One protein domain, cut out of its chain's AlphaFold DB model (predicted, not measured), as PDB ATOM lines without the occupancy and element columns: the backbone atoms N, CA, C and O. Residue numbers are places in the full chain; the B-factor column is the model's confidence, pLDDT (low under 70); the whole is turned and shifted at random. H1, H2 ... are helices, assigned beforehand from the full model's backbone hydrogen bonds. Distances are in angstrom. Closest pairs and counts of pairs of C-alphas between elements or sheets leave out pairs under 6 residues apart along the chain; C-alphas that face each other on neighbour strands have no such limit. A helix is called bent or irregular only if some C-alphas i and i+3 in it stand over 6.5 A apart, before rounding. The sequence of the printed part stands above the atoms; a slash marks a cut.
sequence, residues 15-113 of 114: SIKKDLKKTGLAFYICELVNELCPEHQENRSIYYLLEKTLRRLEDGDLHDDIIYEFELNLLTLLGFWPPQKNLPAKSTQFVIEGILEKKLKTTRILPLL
ATOM      1  N   SER A  15      -5.879  12.407  24.960       94.62
ATOM      2  CA  SER A  15      -7.263  12.831  25.219       94.62
ATOM      3  C   SER A  15      -7.502  12.962  26.717       94.62
ATOM      4  O   SER A  15      -7.946  14.018  27.165       94.62
ATOM      5  N   ILE A  16      -7.093  11.958  27.505       94.94
ATOM      6  CA  ILE A  16      -7.177  12.017  28.971       94.94
ATOM      7  C   ILE A  16      -6.456  13.258  29.496       94.94
ATOM      8  O   ILE A  16      -7.025  14.000  30.285       94.94
ATOM      9  N   LYS A  17      -5.232  13.524  29.027       94.44
ATOM     10  CA  LYS A  17      -4.410  14.654  29.497       94.44
ATOM     11  C   LYS A  17      -4.952  16.036  29.123       94.44
ATOM     12  O   LYS A  17      -4.593  17.013  29.773       94.44
ATOM     13  N   LYS A  18      -5.737  16.141  28.048       94.62
ATOM     14  CA  LYS A  18      -6.303  17.412  27.562       94.62
ATOM     15  C   LYS A  18      -7.683  17.713  28.141       94.62
ATOM     16  O   LYS A  18      -8.141  18.845  28.020       94.62
ATOM     17  N   ASP A  19      -8.321  16.729  28.761       92.00
ATOM     18  CA  ASP A  19      -9.641  16.846  29.366       92.00
ATOM     19  C   ASP A  19      -9.531  16.663  30.885       92.00
ATOM     20  O   ASP A  19      -9.142  15.609  31.395       92.00
ATOM     21  N   LEU A  20      -9.871  17.716  31.631       91.62
ATOM     22  CA  LEU A  20      -9.746  17.728  33.087       91.62
ATOM     23  C   LEU A  20     -10.647  16.681  33.759       91.62
ATOM     24  O   LEU A  20     -10.245  16.071  34.752       91.62
ATOM     25  N   LYS A  21     -11.838  16.436  33.211       90.56
ATOM     26  CA  LYS A  21     -12.785  15.466  33.757       90.56
ATOM     27  C   LYS A  21     -12.305  14.039  33.493       90.56
ATOM     28  O   LYS A  21     -12.300  13.228  34.421       90.56
ATOM     29  N   LYS A  22     -11.785  13.744  32.293       92.06
ATOM     30  CA  LYS A  22     -11.104  12.463  32.007       92.06
ATOM     31  C   LYS A  22      -9.885  12.263  32.902       92.06
ATOM     32  O   LYS A  22      -9.708  11.182  33.454       92.06
ATOM     33  N   THR A  23      -9.070  13.298  33.098       93.31
ATOM     34  CA  THR A  23      -7.928  13.247  34.023       93.31
ATOM     35  C   THR A  23      -8.382  12.909  35.445       93.31
ATOM     36  O   THR A  23      -7.799  12.031  36.078       93.31
ATOM     37  N   GLY A  24      -9.447  13.548  35.937       92.94
ATOM     38  CA  GLY A  24     -10.030  13.250  37.245       92.94
ATOM     39  C   GLY A  24     -10.454  11.787  37.386       92.94
ATOM     40  O   GLY A  24     -10.111  11.139  38.375       92.94
ATOM     41  N   LEU A  25     -11.144  11.242  36.379       92.94
ATOM     42  CA  LEU A  25     -11.540   9.831  36.358       92.94
ATOM     43  C   LEU A  25     -10.339   8.880  36.297       92.94
ATOM     44  O   LEU A  25     -10.325   7.868  36.993       92.94
ATOM     45  N   ALA A  26      -9.305   9.209  35.521       94.69
ATOM     46  CA  ALA A  26      -8.074   8.423  35.477       94.69
ATOM     47  C   ALA A  26      -7.375   8.395  36.846       94.69
ATOM     48  O   ALA A  26      -6.941   7.335  37.293       94.69
ATOM     49  N   PHE A  27      -7.320   9.531  37.553       95.25
ATOM     50  CA  PHE A  27      -6.801   9.575  38.922       95.25
ATOM     51  C   PHE A  27      -7.639   8.750  39.893       95.25
ATOM     52  O   PHE A  27      -7.064   8.073  40.740       95.25
ATOM     53  N   TYR A  28      -8.966   8.777  39.765       94.94
ATOM     54  CA  TYR A  28      -9.860   7.944  40.567       94.94
ATOM     55  C   TYR A  28      -9.559   6.451  40.366       94.94
ATOM     56  O   TYR A  28      -9.304   5.736  41.332       94.94
ATOM     57  N   ILE A  29      -9.476   5.999  39.111       95.44
ATOM     58  CA  ILE A  29      -9.121   4.616  38.758       95.44
ATOM     59  C   ILE A  29      -7.751   4.232  39.350       95.44
ATOM     60  O   ILE A  29      -7.605   3.161  39.939       95.44
ATOM     61  N   CYS A  30      -6.747   5.106  39.228       96.44
ATOM     62  CA  CYS A  30      -5.417   4.872  39.793       96.44
ATOM     63  C   CYS A  30      -5.417   4.836  41.329       96.44
ATOM     64  O   CYS A  30      -4.701   4.021  41.904       96.44
ATOM     65  N   GLU A  31      -6.207   5.683  41.998       96.81
ATOM     66  CA  GLU A  31      -6.348   5.672  43.460       96.81
ATOM     67  C   GLU A  31      -6.909   4.330  43.939       96.81
ATOM     68  O   GLU A  31      -6.363   3.751  44.874       96.81
ATOM     69  N   LEU A  32      -7.926   3.790  43.260       96.50
ATOM     70  CA  LEU A  32      -8.483   2.478  43.594       96.50
ATOM     71  C   LEU A  32      -7.427   1.369  43.544       96.50
ATOM     72  O   LEU A  32      -7.324   0.580  44.481       96.50
ATOM     73  N   VAL A  33      -6.629   1.314  42.473       96.75
ATOM     74  CA  VAL A  33      -5.553   0.314  42.349       96.75
ATOM     75  C   VAL A  33      -4.502   0.518  43.434       96.75
ATOM     76  O   VAL A  33      -4.107  -0.448  44.078       96.75
ATOM     77  N   ASN A  34      -4.083   1.762  43.663       95.69
ATOM     78  CA  ASN A  34      -3.068   2.098  44.657       95.69
ATOM     79  C   ASN A  34      -3.490   1.744  46.092       95.69
ATOM     80  O   ASN A  34      -2.649   1.394  46.908       95.69
ATOM     81  N   GLU A  35      -4.777   1.869  46.413       95.75
ATOM     82  CA  GLU A  35      -5.297   1.630  47.763       95.75
ATOM     83  C   GLU A  35      -5.695   0.165  48.005       95.75
ATOM     84  O   GLU A  35      -5.595  -0.319  49.130       95.75
ATOM     85  N   LEU A  36      -6.138  -0.554  46.968       95.06
ATOM     86  CA  LEU A  36      -6.631  -1.932  47.100       95.06
ATOM     87  C   LEU A  36      -5.592  -3.007  46.748       95.06
ATOM     88  O   LEU A  36      -5.788  -4.170  47.105       95.06
ATOM     89  N   CYS A  37      -4.513  -2.665  46.039       94.69
ATOM     90  CA  CYS A  37      -3.479  -3.624  45.647       94.69
ATOM     91  C   CYS A  37      -2.229  -3.486  46.531       94.69
ATOM     92  O   CYS A  37      -1.660  -2.397  46.601       94.69
ATOM     93  N   PRO A  38      -1.743  -4.574  47.155       90.75
ATOM     94  CA  PRO A  38      -0.494  -4.552  47.909       90.75
ATOM     95  C   PRO A  38       0.721  -4.278  47.016       90.75
ATOM     96  O   PRO A  38       0.813  -4.778  45.892       90.75
ATOM     97  N   GLU A  39       1.701  -3.543  47.542       89.00
ATOM     98  CA  GLU A  39       2.987  -3.377  46.864       89.00
ATOM     99  C   GLU A  39       3.733  -4.715  46.737       89.00
ATOM    100  O   GLU A  39       3.608  -5.603  47.581       89.00
ATOM    101  N   HIS A  40       4.569  -4.839  45.702       86.69
ATOM    102  CA  HIS A  40       5.411  -6.018  45.439       86.69
ATOM    103  C   HIS A  40       4.645  -7.331  45.191       86.69
ATOM    104  O   HIS A  40       5.258  -8.398  45.145       86.69
ATOM    105  N   GLN A  41       3.330  -7.263  44.973       91.06
ATOM    106  CA  GLN A  41       2.514  -8.405  44.578       91.06
ATOM    107  C   GLN A  41       2.107  -8.287  43.109       91.06
ATOM    108  O   GLN A  41       1.390  -7.374  42.704       91.06
ATOM    109  N   GLU A  42       2.551  -9.241  42.291       91.75
ATOM    110  CA  GLU A  42       2.183  -9.278  40.879       91.75
ATOM    111  C   GLU A  42       0.689  -9.594  40.713       91.75
ATOM    112  O   GLU A  42       0.198 -10.618  41.190       91.75
ATOM    113  N   ASN A  43      -0.032  -8.735  39.985       94.94
ATOM    114  CA  ASN A  43      -1.414  -8.988  39.588       94.94
ATOM    115  C   ASN A  43      -1.670  -8.533  38.142       94.94
ATOM    116  O   ASN A  43      -2.132  -7.420  37.877       94.94
ATOM    117  N   ARG A  44      -1.369  -9.420  37.185       96.12
ATOM    118  CA  ARG A  44      -1.540  -9.144  35.747       96.12
ATOM    119  C   ARG A  44      -2.986  -8.836  35.372       96.12
ATOM    120  O   ARG A  44      -3.222  -7.975  34.533       96.12
ATOM    121  N   SER A  45      -3.949  -9.515  35.990       97.12
ATOM    122  CA  SER A  45      -5.370  -9.325  35.689       97.12
ATOM    123  C   SER A  45      -5.822  -7.899  35.999       97.12
ATOM    124  O   SER A  45      -6.500  -7.282  35.179       97.12
ATOM    125  N   ILE A  46      -5.391  -7.346  37.138       97.06
ATOM    126  CA  ILE A  46      -5.683  -5.953  37.499       97.06
ATOM    127  C   ILE A  46      -4.927  -4.979  36.593       97.06
ATOM    128  O   ILE A  46      -5.506  -3.982  36.172       97.06
ATOM    129  N   TYR A  47      -3.676  -5.280  36.223       96.81
ATOM    130  CA  TYR A  47      -2.932  -4.460  35.262       96.81
ATOM    131  C   TYR A  47      -3.666  -4.340  33.917       96.81
ATOM    132  O   TYR A  47      -3.883  -3.233  33.428       96.81
ATOM    133  N   TYR A  48      -4.113  -5.460  33.342       97.88
ATOM    134  CA  TYR A  48      -4.861  -5.445  32.083       97.88
ATOM    135  C   TYR A  48      -6.231  -4.777  32.222       97.88
ATOM    136  O   TYR A  48      -6.675  -4.097  31.296       97.88
ATOM    137  N   LEU A  49      -6.899  -4.931  33.371       98.00
ATOM    138  CA  LEU A  49      -8.137  -4.211  33.663       98.00
ATOM    139  C   LEU A  49      -7.903  -2.693  33.681       98.00
ATOM    140  O   LEU A  49      -8.661  -1.954  33.050       98.00
ATOM    141  N   LEU A  50      -6.845  -2.233  34.356       97.69
ATOM    142  CA  LEU A  50      -6.444  -0.828  34.406       97.69
ATOM    143  C   LEU A  50      -6.144  -0.295  33.001       97.69
ATOM    144  O   LEU A  50      -6.738   0.696  32.580       97.69
ATOM    145  N   GLU A  51      -5.280  -0.976  32.246       97.25
ATOM    146  CA  GLU A  51      -4.900  -0.567  30.892       97.25
ATOM    147  C   GLU A  51      -6.120  -0.480  29.962       97.25
ATOM    148  O   GLU A  51      -6.322   0.534  29.288       97.25
ATOM    149  N   LYS A  52      -6.973  -1.512  29.957       96.19
ATOM    150  CA  LYS A  52      -8.204  -1.543  29.155       96.19
ATOM    151  C   LYS A  52      -9.130  -0.379  29.506       96.19
ATOM    152  O   LYS A  52      -9.727   0.218  28.613       96.19
ATOM    153  N   THR A  53      -9.255  -0.058  30.789       96.25
ATOM    154  CA  THR A  53     -10.131   1.020  31.262       96.25
ATOM    155  C   THR A  53      -9.592   2.387  30.851       96.25
ATOM    156  O   THR A  53     -10.354   3.203  30.336       96.25
ATOM    157  N   LEU A  54      -8.280   2.614  30.965       96.00
ATOM    158  CA  LEU A  54      -7.645   3.850  30.497       96.00
ATOM    159  C   LEU A  54      -7.760   4.022  28.976       96.00
ATOM    160  O   LEU A  54      -8.024   5.123  28.509       96.00
ATOM    161  N   ARG A  55      -7.646   2.944  28.190       95.62
ATOM    162  CA  ARG A  55      -7.891   3.000  26.737       95.62
ATOM    163  C   ARG A  55      -9.334   3.382  26.408       95.62
ATOM    164  O   ARG A  55      -9.558   4.262  25.591       95.62
ATOM    165  N   ARG A  56     -10.318   2.795  27.096       94.19
ATOM    166  CA  ARG A  56     -11.733   3.172  26.909       94.19
ATOM    167  C   ARG A  56     -12.003   4.630  27.273       94.19
ATOM    168  O   ARG A  56     -12.775   5.289  26.587       94.19
ATOM    169  N   LEU A  57     -11.367   5.123  28.334       93.44
ATOM    170  CA  LEU A  57     -11.483   6.515  28.760       93.44
ATOM    171  C   LEU A  57     -10.840   7.491  27.753       93.44
ATOM    172  O   LEU A  57     -11.328   8.606  27.562       93.44
ATOM    173  N   GLU A  58      -9.762   7.073  27.091       93.88
ATOM    174  CA  GLU A  58      -9.134   7.813  25.991       93.88
ATOM    175  C   GLU A  58     -10.056   7.896  24.767       93.88
ATOM    176  O   GLU A  58     -10.297   8.999  24.272       93.88
ATOM    177  N   ASP A  59     -10.606   6.758  24.334       90.12
ATOM    178  CA  ASP A  59     -11.354   6.626  23.078       90.12
ATOM    179  C   ASP A  59     -12.793   7.176  23.141       90.12
ATOM    180  O   ASP A  59     -13.339   7.581  22.116       90.12
ATOM    181  N   GLY A  60     -13.429   7.162  24.317       77.31
ATOM    182  CA  GLY A  60     -14.859   7.452  24.474       77.31
ATOM    183  C   GLY A  60     -15.199   8.785  25.145       77.31
ATOM    184  O   GLY A  60     -14.340   9.468  25.712       77.31
ATOM    185  N   ASP A  61     -16.492   9.116  25.118       65.25
ATOM    186  CA  ASP A  61     -17.095  10.102  26.014       65.25
ATOM    187  C   ASP A  61     -17.243   9.523  27.430       65.25
ATOM    188  O   ASP A  61     -17.224   8.312  27.662       65.25
ATOM    189  N   LEU A  62     -17.337  10.421  28.406       63.94
ATOM    190  CA  LEU A  62     -17.392  10.107  29.830       63.94
ATOM    191  C   LEU A  62     -18.714   9.411  30.181       63.94
ATOM    192  O   LEU A  62     -19.696  10.071  30.519       63.94
ATOM    193  N   HIS A  63     -18.736   8.084  30.110       68.75
ATOM    194  CA  HIS A  63     -19.867   7.281  30.560       68.75
ATOM    195  C   HIS A  63     -19.597   6.743  31.966       68.75
ATOM    196  O   HIS A  63     -18.587   6.068  32.187       68.75
ATOM    197  N   ASP A  64     -20.517   7.004  32.901       71.94
ATOM    198  CA  ASP A  64     -20.491   6.463  34.271       71.94
ATOM    199  C   ASP A  64     -20.329   4.926  34.282       71.94
ATOM    200  O   ASP A  64     -19.731   4.357  35.198       71.94
ATOM    201  N   ASP A  65     -20.762   4.261  33.207       85.50
ATOM    202  CA  ASP A  65     -20.625   2.821  32.985       85.50
ATOM    203  C   ASP A  65     -19.164   2.339  32.982       85.50
ATOM    204  O   ASP A  65     -18.882   1.249  33.477       85.50
ATOM    205  N   ILE A  66     -18.207   3.136  32.483       91.50
ATOM    206  CA  ILE A  66     -16.784   2.741  32.445       91.50
ATOM    207  C   ILE A  66     -16.236   2.589  33.866       91.50
ATOM    208  O   ILE A  66     -15.507   1.638  34.154       91.50
ATOM    209  N   ILE A  67     -16.589   3.526  34.748       91.25
ATOM    210  CA  ILE A  67     -16.134   3.529  36.140       91.25
ATOM    211  C   ILE A  67     -16.791   2.396  36.907       91.25
ATOM    212  O   ILE A  67     -16.094   1.615  37.551       91.25
ATOM    213  N   TYR A  68     -18.106   2.257  36.765       91.81
ATOM    214  CA  TYR A  68     -18.848   1.183  37.404       91.81
ATOM    215  C   TYR A  68     -18.314  -0.205  37.019       91.81
ATOM    216  O   TYR A  68     -18.061  -1.049  37.883       91.81
ATOM    217  N   GLU A  69     -18.092  -0.446  35.722       92.56
ATOM    218  CA  GLU A  69     -17.524  -1.707  35.248       92.56
ATOM    219  C   GLU A  69     -16.117  -1.938  35.803       92.56
ATOM    220  O   GLU A  69     -15.774  -3.071  36.146       92.56
ATOM    221  N   PHE A  70     -15.290  -0.894  35.904       95.12
ATOM    222  CA  PHE A  70     -13.963  -1.011  36.501       95.12
ATOM    223  C   PHE A  70     -14.038  -1.402  37.980       95.12
ATOM    224  O   PHE A  70     -13.406  -2.381  38.372       95.12
ATOM    225  N   GLU A  71     -14.834  -0.693  38.786       95.50
ATOM    226  CA  GLU A  71     -15.005  -0.972  40.215       95.50
ATOM    227  C   GLU A  71     -15.488  -2.406  40.459       95.50
ATOM    228  O   GLU A  71     -14.911  -3.133  41.269       95.50
ATOM    229  N   LEU A  72     -16.524  -2.842  39.734       94.88
ATOM    230  CA  LEU A  72     -17.093  -4.175  39.906       94.88
ATOM    231  C   LEU A  72     -16.092  -5.273  39.528       94.88
ATOM    232  O   LEU A  72     -15.943  -6.257  40.260       94.88
ATOM    233  N   ASN A  73     -15.380  -5.104  38.411       95.75
ATOM    234  CA  ASN A  73     -14.355  -6.057  37.989       95.75
ATOM    235  C   ASN A  73     -13.174  -6.076  38.963       95.75
ATOM    236  O   ASN A  73     -12.674  -7.154  39.277       95.75
ATOM    237  N   LEU A  74     -12.753  -4.920  39.480       96.88
ATOM    238  CA  LEU A  74     -11.676  -4.822  40.461       96.88
ATOM    239  C   LEU A  74     -12.042  -5.566  41.751       96.88
ATOM    240  O   LEU A  74     -11.283  -6.425  42.199       96.88
ATOM    241  N   LEU A  75     -13.229  -5.299  42.305       96.19
ATOM    242  CA  LEU A  75     -13.738  -5.984  43.498       96.19
ATOM    243  C   LEU A  75     -13.846  -7.496  43.285       96.19
ATOM    244  O   LEU A  75     -13.522  -8.275  44.181       96.19
ATOM    245  N   THR A  76     -14.275  -7.914  42.094       95.56
ATOM    246  CA  THR A  76     -14.407  -9.331  41.747       95.56
ATOM    247  C   THR A  76     -13.044 -10.014  41.633       95.56
ATOM    248  O   THR A  76     -12.846 -11.086  42.199       95.56
ATOM    249  N   LEU A  77     -12.076  -9.388  40.953       95.94
ATOM    250  CA  LEU A  77     -10.718  -9.922  40.794       95.94
ATOM    251  C   LEU A  77      -9.952  -9.999  42.118       95.94
ATOM    252  O   LEU A  77      -9.139 -10.901  42.297       95.94
ATOM    253  N   LEU A  78     -10.213  -9.071  43.038       95.19
ATOM    254  CA  LEU A  78      -9.629  -9.062  44.380       95.19
ATOM    255  C   LEU A  78     -10.345 -10.006  45.362       95.19
ATOM    256  O   LEU A  78      -9.869 -10.199  46.476       95.19
ATOM    257  N   GLY A  79     -11.476 -10.599  44.969       94.06
ATOM    258  CA  GLY A  79     -12.250 -11.508  45.819       94.06
ATOM    259  C   GLY A  79     -13.135 -10.818  46.863       94.06
ATOM    260  O   GLY A  79     -13.705 -11.495  47.716       94.06
ATOM    261  N   PHE A  80     -13.300  -9.495  46.790       94.12
ATOM    262  CA  PHE A  80     -14.202  -8.737  47.664       94.12
ATOM    263  C   PHE A  80     -15.675  -8.846  47.251       94.12
ATOM    264  O   PHE A  80     -16.564  -8.578  48.060       94.12
ATOM    265  N   TRP A  81     -15.953  -9.236  46.003       94.75
ATOM    266  CA  TRP A  81     -17.316  -9.397  45.502       94.75
ATOM    267  C   TRP A  81     -17.472 -10.630  44.600       94.75
ATOM    268  O   TRP A  81     -16.571 -10.935  43.822       94.75
ATOM    269  N   PRO A  82     -18.599 -11.362  44.670       92.88
ATOM    270  CA  PRO A  82     -18.803 -12.532  43.827       92.88
ATOM    271  C   PRO A  82     -19.227 -12.153  42.389       92.88
ATOM    272  O   PRO A  82     -20.087 -11.287  42.215       92.88
ATOM    273  N   PRO A  83     -18.717 -12.856  41.356       84.75
ATOM    274  CA  PRO A  83     -18.891 -12.492  39.943       84.75
ATOM    275  C   PRO A  83     -20.338 -12.486  39.426       84.75
ATOM    276  O   PRO A  83     -20.626 -11.828  38.434       84.75
ATOM    277  N   GLN A  84     -21.261 -13.217  40.061       80.06
ATOM    278  CA  GLN A  84     -22.661 -13.326  39.617       80.06
ATOM    279  C   GLN A  84     -23.636 -12.450  40.419       80.06
ATOM    280  O   GLN A  84     -24.849 -12.550  40.232       80.06
ATOM    281  N   LYS A  85     -23.145 -11.611  41.339       83.50
ATOM    282  CA  LYS A  85     -24.005 -10.767  42.172       83.50
ATOM    283  C   LYS A  85     -24.013  -9.336  41.655       83.50
ATOM    284  O   LYS A  85     -22.984  -8.669  41.640       83.50
ATOM    285  N   ASN A  86     -25.200  -8.836  41.331       79.62
ATOM    286  CA  ASN A  86     -25.375  -7.440  40.949       79.62
ATOM    287  C   ASN A  86     -25.100  -6.521  42.148       79.62
ATOM    288  O   ASN A  86     -25.677  -6.697  43.225       79.62
ATOM    289  N   LEU A  87     -24.239  -5.529  41.942       82.62
ATOM    290  CA  LEU A  87     -24.020  -4.420  42.864       82.62
ATOM    291  C   LEU A  87     -24.450  -3.139  42.148       82.62
ATOM    292  O   LEU A  87     -23.925  -2.878  41.071       82.62
ATOM    293  N   PRO A  88     -25.403  -2.350  42.665       83.69
ATOM    294  CA  PRO A  88     -25.786  -1.098  42.021       83.69
ATOM    295  C   PRO A  88     -24.592  -0.143  41.904       83.69
ATOM    296  O   PRO A  88     -23.805  -0.037  42.842       83.69
ATOM    297  N   ALA A  89     -24.493   0.608  40.803       77.56
ATOM    298  CA  ALA A  89     -23.374   1.528  40.561       77.56
ATOM    299  C   ALA A  89     -23.193   2.595  41.649       77.56
ATOM    300  O   ALA A  89     -22.088   3.003  41.961       77.56
ATOM    301  N   LYS A  90     -24.277   3.010  42.308       75.06
ATOM    302  CA  LYS A  90     -24.201   3.962  43.429       75.06
ATOM    303  C   LYS A  90     -23.653   3.346  44.723       75.06
ATOM    304  O   LYS A  90     -23.444   4.063  45.696       75.06
ATOM    305  N   SER A  91     -23.487   2.025  44.770       82.38
ATOM    306  CA  SER A  91     -23.103   1.271  45.967       82.38
ATOM    307  C   SER A  91     -21.670   0.745  45.921       82.38
ATOM    308  O   SER A  91     -21.128   0.444  46.982       82.38
ATOM    309  N   THR A  92     -21.047   0.646  44.744       86.94
ATOM    310  CA  THR A  92     -19.651   0.196  44.576       86.94
ATOM    311  C   THR A  92     -18.692   1.029  45.414       86.94
ATOM    312  O   THR A  92     -17.961   0.478  46.234       86.94
ATOM    313  N   GLN A  93     -18.794   2.353  45.318       87.75
ATOM    314  CA  GLN A  93     -17.966   3.265  46.096       87.75
ATOM    315  C   GLN A  93     -18.125   3.064  47.613       87.75
ATOM    316  O   GLN A  93     -17.135   3.066  48.338       87.75
ATOM    317  N   PHE A  94     -19.349   2.847  48.108       90.06
ATOM    318  CA  PHE A  94     -19.587   2.602  49.537       90.06
ATOM    319  C   PHE A  94     -18.927   1.302  50.008       90.06
ATOM    320  O   PHE A  94     -18.343   1.260  51.088       90.06
ATOM    321  N   VAL A  95     -18.989   0.247  49.191       92.94
ATOM    322  CA  VAL A  95     -18.312  -1.024  49.482       92.94
ATOM    323  C   VAL A  95     -16.798  -0.823  49.524       92.94
ATOM    324  O   VAL A  95     -16.158  -1.263  50.474       92.94
ATOM    325  N   ILE A  96     -16.235  -0.117  48.542       94.31
ATOM    326  CA  ILE A  96     -14.799   0.177  48.475       94.31
ATOM    327  C   ILE A  96     -14.344   0.981  49.697       94.31
ATOM    328  O   ILE A  96     -13.390   0.594  50.362       94.31
ATOM    329  N   GLU A  97     -15.032   2.073  50.032       94.50
ATOM    330  CA  GLU A  97     -14.683   2.899  51.195       94.50
ATOM    331  C   GLU A  97     -14.840   2.130  52.518       94.50
ATOM    332  O   GLU A  97     -14.083   2.368  53.458       94.50
ATOM    333  N   GLY A  98     -15.773   1.175  52.580       94.25
ATOM    334  CA  GLY A  98     -15.906   0.242  53.697       94.25
ATOM    335  C   GLY A  98     -14.720  -0.717  53.827       94.25
ATOM    336  O   GLY A  98     -14.241  -0.927  54.934       94.25
ATOM    337  N   ILE A  99     -14.212  -1.254  52.710       94.69
ATOM    338  CA  ILE A  99     -13.011  -2.114  52.676       94.69
ATOM    339  C   ILE A  99     -11.760  -1.327  53.085       94.69
ATOM    340  O   ILE A  99     -10.910  -1.844  53.802       94.69
ATOM    341  N   LEU A 100     -11.650  -0.079  52.626       94.62
ATOM    342  CA  LEU A 100     -10.505   0.789  52.906       94.62
ATOM    343  C   LEU A 100     -10.554   1.446  54.295       94.62
ATOM    344  O   LEU A 100      -9.578   2.079  54.693       94.62
ATOM    345  N   GLU A 101     -11.693   1.370  54.989       94.31
ATOM    346  CA  GLU A 101     -11.981   2.078  56.247       94.31
ATOM    347  C   GLU A 101     -11.724   3.600  56.180       94.31
ATOM    348  O   GLU A 101     -11.459   4.271  57.180       94.31
ATOM    349  N   LYS A 102     -11.816   4.185  54.980       92.44
ATOM    350  CA  LYS A 102     -11.638   5.621  54.730       92.44
ATOM    351  C   LYS A 102     -12.327   6.042  53.437       92.44
ATOM    352  O   LYS A 102     -12.560   5.240  52.539       92.44
ATOM    353  N   LYS A 103     -12.585   7.346  53.314       90.75
ATOM    354  CA  LYS A 103     -13.086   7.936  52.065       90.75
ATOM    355  C   LYS A 103     -11.976   8.069  51.032       90.75
ATOM    356  O   LYS A 103     -10.863   8.467  51.385       90.75
ATOM    357  N   LEU A 104     -12.321   7.853  49.767       92.06
ATOM    358  CA  LEU A 104     -11.433   8.150  48.645       92.06
ATOM    359  C   LEU A 104     -11.195   9.665  48.552       92.06
ATOM    360  O   LEU A 104     -12.051  10.481  48.917       92.06
ATOM    361  N   LYS A 105     -10.006  10.071  48.105       91.06
ATOM    362  CA  LYS A 105      -9.666  11.496  47.976       91.06
ATOM    363  C   LYS A 105     -10.303  12.064  46.719       91.06
ATOM    364  O   LYS A 105     -10.885  13.147  46.755       91.06
ATOM    365  N   THR A 106     -10.230  11.316  45.623       88.38
ATOM    366  CA  THR A 106     -10.730  11.735  44.310       88.38
ATOM    367  C   THR A 106     -12.242  11.932  44.289       88.38
ATOM    368  O   THR A 106     -12.717  12.840  43.616       88.38
ATOM    369  N   THR A 107     -13.008  11.212  45.108       82.56
ATOM    370  CA  THR A 107     -14.474  11.369  45.203       82.56
ATOM    371  C   THR A 107     -14.895  12.730  45.752       82.56
ATOM    372  O   THR A 107     -15.987  13.210  45.458       82.56
ATOM    373  N   ARG A 108     -14.012  13.406  46.499       81.56
ATOM    374  CA  ARG A 108     -14.220  14.790  46.951       81.56
ATOM    375  C   ARG A 108     -13.921  15.817  45.861       81.56
ATOM    376  O   ARG A 108     -14.420  16.934  45.937       81.56
ATOM    377  N   ILE A 109     -13.082  15.454  44.892       80.12
ATOM    378  CA  ILE A 109     -12.555  16.361  43.868       80.12
ATOM    379  C   ILE A 109     -13.353  16.231  42.568       80.12
ATOM    380  O   ILE A 109     -13.637  17.247  41.950       80.12
ATOM    381  N   LEU A 110     -13.768  15.021  42.177       83.31
ATOM    382  CA  LEU A 110     -14.508  14.754  40.938       83.31
ATOM    383  C   LEU A 110     -15.727  15.671  40.713       83.31
ATOM    384  O   LEU A 110     -15.858  16.175  39.598       83.31
ATOM    385  N   PRO A 111     -16.577  15.970  41.719       82.25
ATOM    386  CA  PRO A 111     -17.707  16.884  41.531       82.25
ATOM    387  C   PRO A 111     -17.299  18.327  41.202       82.25
ATOM    388  O   PRO A 111     -18.113  19.084  40.690       82.25
ATOM    389  N   LEU A 112     -16.057  18.716  41.506       78.94
ATOM    390  CA  LEU A 112     -15.505  20.045  41.224       78.94
ATOM    391  C   LEU A 112     -14.939  20.157  39.800       78.94
ATOM    392  O   LEU A 112     -14.546  21.244  39.389       78.94
ATOM    393  N   LEU A 113     -14.851  19.037  39.073       76.25
ATOM    394  CA  LEU A 113     -14.310  18.953  37.712       76.25
ATOM    395  C   LEU A 113     -15.422  18.851  36.648       76.25
ATOM    396  O   LEU A 113     -15.126  18.529  35.496       76.25
TER     397      LEU A 113
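AT A GLANCE: This is residues 15 to 113 of the 114 residues of an uncharacterized protein of uncultured bacterium (UniProt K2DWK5). Three long helices, H2, H3 and H4, stand side by side in an up-and-down bundle, each running against the one before it, their centres in a triangle. H5, packed on H4, and H6, packed on H2, cover the side of the bundle away from H3, and the short H1 sits at one end by H2 and H3. The printed part has 99 residues with six named helices, H1 to H6 in order, and no named strand: all helix. It is compact, with a radius of gyration of the C-alphas of 13.1 A and spans of 34 by 27 by 26 A.

IN THESE COORDINATES: H1, residues 15 to 18, begins at C-alpha 15 (-7.263, 12.831, 25.219). H2, residues 20 to 36, is 24.3 A long; H3, 44 to 59, 22.5 A; H4, 64 to 77, 20.2 A; H5, 89 to 100, 17.8 A. H6, residues 106 to 113, ends at C-alpha 113 (-14.310, 18.953, 37.712). H5 and H6 are only just irregular: C-alphas 90 and 93, and 108 and 111, are 6.8 A apart.

HOW THE PARTS SIT: H2, the hub, and H3 form a helical hairpin at 8 degrees, closest C-alphas Ala 26 and Leu 54, 6.8 A. H3 and H4 form another at 4 degrees, Ile 46 and Leu 74, 6.8 A. H2 and H4 only just touch, with 3 pairs of C-alphas within 8 A, closest Ile 29 and Ile 67, 7.6 A. H6 touches H2 at a shallow tilt of 2 degrees, opposite ways, Tyr 28 and Thr 106, 5.4 A. H5 touches H4 at a steep tilt of 42 degrees, Tyr 68 and Ala 89, 5.5 A. H1 touches H3, Ser 15 and Glu 58, 5.4 A, and H2 only at the corner, Ile 16 and Lys 22, 5.0 A. H5 and H6 are apart. Every O i to N i+4 pair is within hydrogen-bond range in H2, H3 and H4, 6 of 8 in H5 and 1 of 4 in H6, where 3 of 5 O i to N i+3 pairs are; H1 is too short for an O i to N i+4 pair.

THE WHOLE: The C-alphas farthest apart, Lys 18 and Gln 84, are 36.8 A apart. The printed part has no cut; the link from H4 to H5 is long, and pLDDT is under 70 at residues 61 to 63.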